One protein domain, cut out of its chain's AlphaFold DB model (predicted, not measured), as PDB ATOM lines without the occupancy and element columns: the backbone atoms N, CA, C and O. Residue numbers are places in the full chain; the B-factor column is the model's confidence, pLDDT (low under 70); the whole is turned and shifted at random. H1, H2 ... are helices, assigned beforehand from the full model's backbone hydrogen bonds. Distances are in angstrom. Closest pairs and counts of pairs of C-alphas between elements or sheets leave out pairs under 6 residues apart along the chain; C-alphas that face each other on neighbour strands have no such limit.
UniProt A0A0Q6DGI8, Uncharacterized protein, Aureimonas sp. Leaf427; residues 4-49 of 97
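This is residues 4 to 49 of the 97 residues of an uncharacterized protein of Aureimonas sp. Leaf427 (UniProt A0A0Q6DGI8). Three separate helices follow one another along an open arch: H1 rises as one leg, H2 runs over the top, and short H3 ends the other leg beyond a looping link. No helix packs on another, and the middle under the arch is empty. The printed part has 46 residues with three named helices, H1, H2 and H3 in that order, and no named strand; the class is all helix. It is extended, with a radius of gyration of the C-alphas of 14.9 A, and flat, spanning 41 by 28 by 15 A.

H1, residues 4 to 18, begins at C-alpha 4 (-11.468, 13.664, -43.143) and is 20.7 A long. H2, residues 22 to 34, is 18.2 A long. H3, residues 43 to 48, is 8.7 A long and ends at C-alpha 48 (1.617, -4.158, -14.119).

H1, H2 and H3 are apart from one another. In each, every O i to N i+4 pair is within hydrogen-bond range.

The C-alphas of Glu 4 and Pro 36, the two farthest apart, are 42.2 A apart. The link H1 to H2 is tight, H2 to H3 short. The printed part has no cut, and no printed residue is under 70 in pLDDT.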
ATOM      1  N   GLU A   4     -10.466  12.665 -43.516       87.38
ATOM      2  CA  GLU A   4     -11.468  13.664 -43.143       87.38
ATOM      3  C   GLU A   4     -12.454  13.143 -42.086       87.38
ATOM      4  O   GLU A   4     -12.733  13.819 -41.096       87.38
ATOM      5  N   ALA A   5     -12.898  11.889 -42.222       83.25
ATOM      6  CA  ALA A   5     -13.748  11.233 -41.228       83.25
ATOM      7  C   ALA A   5     -13.026  11.081 -39.877       83.25
ATOM      8  O   ALA A   5     -13.636  11.263 -38.825       83.25
ATOM      9  N   ARG A   6     -11.713  10.798 -39.895       83.38
ATOM     10  CA  ARG A   6     -10.880  10.758 -38.680       83.38
ATOM     11  C   ARG A   6     -10.769  12.130 -38.030       83.38
ATOM     12  O   ARG A   6     -10.903  12.226 -36.816       83.38
ATOM     13  N   ARG A   7     -10.568  13.181 -38.825       87.44
ATOM     14  CA  ARG A   7     -10.488  14.558 -38.325       87.44
ATOM     15  C   ARG A   7     -11.798  15.005 -37.678       87.44
ATOM     16  O   ARG A   7     -11.759  15.561 -36.588       87.44
ATOM     17  N   ARG A   8     -12.943  14.707 -38.300       88.50
ATOM     18  CA  ARG A   8     -14.269  15.021 -37.743       88.50
ATOM     19  C   ARG A   8     -14.539  14.273 -36.436       88.50
ATOM     20  O   ARG A   8     -15.035  14.880 -35.495       88.50
ATOM     21  N   ALA A   9     -14.184  12.989 -36.364       83.81
ATOM     22  CA  ALA A   9     -14.335  12.201 -35.141       83.81
ATOM     23  C   ALA A   9     -13.476  12.752 -33.992       83.81
ATOM     24  O   ALA A   9     -13.971  12.921 -32.884       83.81
ATOM     25  N   LEU A  10     -12.214  13.098 -34.265       86.00
ATOM     26  CA  LEU A  10     -11.330  13.695 -33.262       86.00
ATOM     27  C   LEU A  10     -11.800  15.087 -32.823       86.00
ATOM     28  O   LEU A  10     -11.710  15.399 -31.645       86.00
ATOM     29  N   ALA A  11     -12.322  15.904 -33.742       86.12
ATOM     30  CA  ALA A  11     -12.876  17.215 -33.412       86.12
ATOM     31  C   ALA A  11     -14.123  17.109 -32.521       86.12
ATOM     32  O   ALA A  11     -14.257  17.885 -31.586       86.12
ATOM     33  N   ALA A  12     -14.995  16.129 -32.774       81.75
ATOM     34  CA  ALA A  12     -16.159  15.875 -31.929       81.75
ATOM     35  C   ALA A  12     -15.755  15.402 -30.524       81.75
ATOM     36  O   ALA A  12     -16.256  15.936 -29.545       81.75
ATOM     37  N   ILE A  13     -14.798  14.467 -30.423       83.75
ATOM     38  CA  ILE A  13     -14.248  14.025 -29.129       83.75
ATOM     39  C   ILE A  13     -13.619  15.204 -28.381       83.75
ATOM     40  O   ILE A  13     -13.853  15.362 -27.191       83.75
ATOM     41  N   LYS A  14     -12.844  16.045 -29.077       80.50
ATOM     42  CA  LYS A  14     -12.215  17.227 -28.480       80.50
ATOM     43  C   LYS A  14     -13.254  18.219 -27.959       80.50
ATOM     44  O   LYS A  14     -13.114  18.652 -26.830       80.50
ATOM     45  N   ALA A  15     -14.288  18.527 -28.743       81.12
ATOM     46  CA  ALA A  15     -15.359  19.428 -28.320       81.12
ATOM     47  C   ALA A  15     -16.078  18.899 -27.069       81.12
ATOM     48  O   ALA A  15     -16.256  19.635 -26.112       81.12
ATOM     49  N   SER A  16     -16.387  17.598 -27.025       75.00
ATOM     50  CA  SER A  16     -16.990  16.973 -25.840       75.00
ATOM     51  C   SER A  16     -16.085  16.965 -24.604       75.00
ATOM     52  O   SER A  16     -16.595  16.853 -23.498       75.00
ATOM     53  N   LEU A  17     -14.760  17.047 -24.776       71.56
ATOM     54  CA  LEU A  17     -13.805  17.185 -23.671       71.56
ATOM     55  C   LEU A  17     -13.606  18.649 -23.250       71.56
ATOM     56  O   LEU A  17     -13.293  18.902 -22.096       71.56
ATOM     57  N   GLU A  18     -13.766  19.602 -24.172       78.69
ATOM     58  CA  GLU A  18     -13.672  21.043 -23.893       78.69
ATOM     59  C   GLU A  18     -14.864  21.565 -23.073       78.69
ATOM     60  O   GLU A  18     -14.723  22.582 -22.400       78.69
ATOM     61  N   ASP A  19     -15.999  20.862 -23.096       80.19
ATOM     62  CA  ASP A  19     -17.191  21.190 -22.304       80.19
ATOM     63  C   ASP A  19     -17.096  20.748 -20.826       80.19
ATOM     64  O   ASP A  19     -17.970  21.106 -20.041       80.19
ATOM     65  N   LEU A  20     -16.063  19.991 -20.428       84.12
ATOM     66  CA  LEU A  20     -15.853  19.589 -19.032       84.12
ATOM     67  C   LEU A  20     -15.102  20.689 -18.275       84.12
ATOM     68  O   LEU A  20     -13.948  20.996 -18.589       84.12
ATOM     69  N   THR A  21     -15.743  21.281 -17.267       90.12
ATOM     70  CA  THR A  21     -15.074  22.277 -16.421       90.12
ATOM     71  C   THR A  21     -14.029  21.620 -15.509       90.12
ATOM     72  O   THR A  21     -14.183  20.453 -15.136       90.12
ATOM     73  N   PRO A  22     -12.957  22.335 -15.110       90.12
ATOM     74  CA  PRO A  22     -11.990  21.818 -14.138       90.12
ATOM     75  C   PRO A  22     -12.636  21.389 -12.816       90.12
ATOM     76  O   PRO A  22     -12.179  20.445 -12.177       90.12
ATOM     77  N   GLU A  23     -13.696  22.083 -12.404       91.75
ATOM     78  CA  GLU A  23     -14.461  21.769 -11.203       91.75
ATOM     79  C   GLU A  23     -15.212  20.438 -11.338       91.75
ATOM     80  O   GLU A  23     -15.143  19.608 -10.433       91.75
ATOM     81  N   GLU A  24     -15.876  20.201 -12.472       91.75
ATOM     82  CA  GLU A  24     -16.557  18.929 -12.751       91.75
ATOM     83  C   GLU A  24     -15.564  17.766 -12.888       91.75
ATOM     84  O   GLU A  24     -15.819  16.678 -12.373       91.75
ATOM     85  N   ASP A  25     -14.410  17.978 -13.528       91.75
ATOM     86  CA  ASP A  25     -13.342  16.970 -13.620       91.75
ATOM     87  C   ASP A  25     -12.802  16.582 -12.233       91.75
ATOM     88  O   ASP A  25     -12.625  15.397 -11.926       91.75
ATOM     89  N   ALA A  26     -12.608  17.573 -11.356       93.12
ATOM     90  CA  ALA A  26     -12.187  17.349  -9.978       93.12
ATOM     91  C   ALA A  26     -13.251  16.600  -9.161       93.12
ATOM     92  O   ALA A  26     -12.905  15.701  -8.393       93.12
ATOM     93  N   GLU A  27     -14.536  16.925  -9.336       95.50
ATOM     94  CA  GLU A  27     -15.640  16.223  -8.673       95.50
ATOM     95  C   GLU A  27     -15.728  14.756  -9.126       95.50
ATOM     96  O   GLU A  27     -15.821  13.855  -8.289       95.50
ATOM     97  N   ILE A  28     -15.619  14.497 -10.433       93.00
ATOM     98  CA  ILE A  28     -15.603  13.140 -11.002       93.00
ATOM     99  C   ILE A  28     -14.399  12.348 -10.484       93.00
ATOM    100  O   ILE A  28     -14.543  11.184 -10.104       93.00
ATOM    101  N   THR A  29     -13.221  12.971 -10.440       93.62
ATOM    102  CA  THR A  29     -11.998  12.335  -9.934       93.62
ATOM    103  C   THR A  29     -12.133  11.988  -8.455       93.62
ATOM    104  O   THR A  29     -11.881  10.847  -8.073       93.62
ATOM    105  N   ALA A  30     -12.605  12.923  -7.628       94.69
ATOM    106  CA  ALA A  30     -12.816  12.687  -6.202       94.69
ATOM    107  C   ALA A  30     -13.848  11.576  -5.946       94.69
ATOM    108  O   ALA A  30     -13.649  10.734  -5.069       94.69
ATOM    109  N   ALA A  31     -14.929  11.534  -6.732       94.94
ATOM    110  CA  ALA A  31     -15.921  10.469  -6.656       94.94
ATOM    111  C   ALA A  31     -15.323   9.100  -7.023       94.94
ATOM    112  O   ALA A  31     -15.590   8.116  -6.336       94.94
ATOM    113  N   ALA A  32     -14.487   9.039  -8.064       94.88
ATOM    114  CA  ALA A  32     -13.801   7.814  -8.462       94.88
ATOM    115  C   ALA A  32     -12.800   7.340  -7.395       94.88
ATOM    116  O   ALA A  32     -12.739   6.151  -7.102       94.88
ATOM    117  N   GLU A  33     -12.032   8.244  -6.783       95.06
ATOM    118  CA  GLU A  33     -11.086   7.903  -5.709       95.06
ATOM    119  C   GLU A  33     -11.777   7.427  -4.424       95.06
ATOM    120  O   GLU A  33     -11.229   6.590  -3.704       95.06
ATOM    121  N   ALA A  34     -12.973   7.946  -4.136       95.56
ATOM    122  CA  ALA A  34     -13.749   7.579  -2.957       95.56
ATOM    123  C   ALA A  34     -14.445   6.209  -3.075       95.56
ATOM    124  O   ALA A  34     -14.854   5.663  -2.048       95.56
ATOM    125  N   ASP A  35     -14.590   5.655  -4.285       95.75
ATOM    126  CA  ASP A  35     -15.207   4.346  -4.513       95.75
ATOM    127  C   ASP A  35     -14.192   3.205  -4.269       95.75
ATOM    128  O   ASP A  35     -13.277   2.999  -5.075       95.75
ATOM    129  N   PRO A  36     -14.330   2.416  -3.184       93.00
ATOM    130  CA  PRO A  36     -13.386   1.345  -2.870       93.00
ATOM    131  C   PRO A  36     -13.416   0.179  -3.873       93.00
ATOM    132  O   PRO A  36     -12.417  -0.536  -3.978       93.00
ATOM    133  N   ASP A  37     -14.518  -0.014  -4.606       94.38
ATOM    134  CA  ASP A  37     -14.688  -1.112  -5.564       94.38
ATOM    135  C   ASP A  37     -14.252  -0.719  -6.985       94.38
ATOM    136  O   ASP A  37     -13.907  -1.589  -7.792       94.38
ATOM    137  N   ALA A  38     -14.249   0.581  -7.298       91.12
ATOM    138  CA  ALA A  38     -14.001   1.094  -8.646       91.12
ATOM    139  C   ALA A  38     -12.918   2.180  -8.736       91.12
ATOM    140  O   ALA A  38     -12.840   2.871  -9.756       91.12
ATOM    141  N   ARG A  39     -12.057   2.318  -7.718       94.75
ATOM    142  CA  ARG A  39     -10.994   3.328  -7.746       94.75
ATOM    143  C   ARG A  39     -10.119   3.243  -9.005       94.75
ATOM    144  O   ARG A  39      -9.809   2.138  -9.475       94.75
ATOM    145  N   PRO A  40      -9.627   4.386  -9.513       93.75
ATOM    146  CA  PRO A  40      -8.624   4.392 -10.562       93.75
ATOM    147  C   PRO A  40      -7.382   3.594 -10.155       93.75
ATOM    148  O   PRO A  40      -6.964   3.564  -8.989       93.75
ATOM    149  N   PHE A  41      -6.770   2.940 -11.139       92.81
ATOM    150  CA  PHE A  41      -5.462   2.329 -10.941       92.81
ATOM    151  C   PHE A  41      -4.408   3.413 -10.771       92.81
ATOM    152  O   PHE A  41      -4.406   4.413 -11.485       92.81
ATOM    153  N   THR A  42      -3.469   3.165  -9.866       92.56
ATOM    154  CA  THR A  42      -2.215   3.918  -9.844       92.56
ATOM    155  C   THR A  42      -1.398   3.617 -11.101       92.56
ATOM    156  O   THR A  42      -1.555   2.561 -11.725       92.56
ATOM    157  N   ASP A  43      -0.464   4.501 -11.448       92.12
ATOM    158  CA  ASP A  43       0.427   4.298 -12.597       92.12
ATOM    159  C   ASP A  43       1.201   2.973 -12.510       92.12
ATOM    160  O   ASP A  43       1.378   2.274 -13.511       92.12
ATOM    161  N   GLU A  44       1.625   2.580 -11.305       94.38
ATOM    162  CA  GLU A  44       2.317   1.311 -11.086       94.38
ATOM    163  C   GLU A  44       1.410   0.094 -11.296       94.38
ATOM    164  O   GLU A  44       1.832  -0.899 -11.894       94.38
ATOM    165  N   GLU A  45       0.169   0.151 -10.810       93.62
ATOM    166  CA  GLU A  45      -0.826  -0.906 -11.017       93.62
ATOM    167  C   GLU A  45      -1.184  -1.030 -12.493       93.62
ATOM    168  O   GLU A  45      -1.244  -2.141 -13.024       93.62
ATOM    169  N   TYR A  46      -1.333   0.102 -13.180       91.19
ATOM    170  CA  TYR A  46      -1.597   0.142 -14.609       91.19
ATOM    171  C   TYR A  46      -0.430  -0.434 -15.421       91.19
ATOM    172  O   TYR A  46      -0.645  -1.246 -16.322       91.19
ATOM    173  N   ALA A  47       0.814  -0.102 -15.068       90.06
ATOM    174  CA  ALA A  47       2.001  -0.657 -15.720       90.06
ATOM    175  C   ALA A  47       2.124  -2.182 -15.540       90.06
ATOM    176  O   ALA A  47       2.639  -2.880 -16.416       90.06
ATOM    177  N   ARG A  48       1.640  -2.714 -14.411       91.88
ATOM    178  CA  ARG A  48       1.617  -4.158 -14.119       91.88
ATOM    179  C   ARG A  48       0.368  -4.857 -14.661       91.88
ATOM    180  O   ARG A  48       0.337  -6.092 -14.696       91.88
ATOM    181  N   ALA A  49      -0.648  -4.106 -15.082       88.00
ATOM    182  CA  ALA A  49      -1.892  -4.663 -15.579       88.00
ATOM    183  C   ALA A  49      -1.633  -5.513 -16.828       88.00
ATOM    184  O   ALA A  49      -1.060  -5.080 -17.832       88.00
TER     185      ALA A  49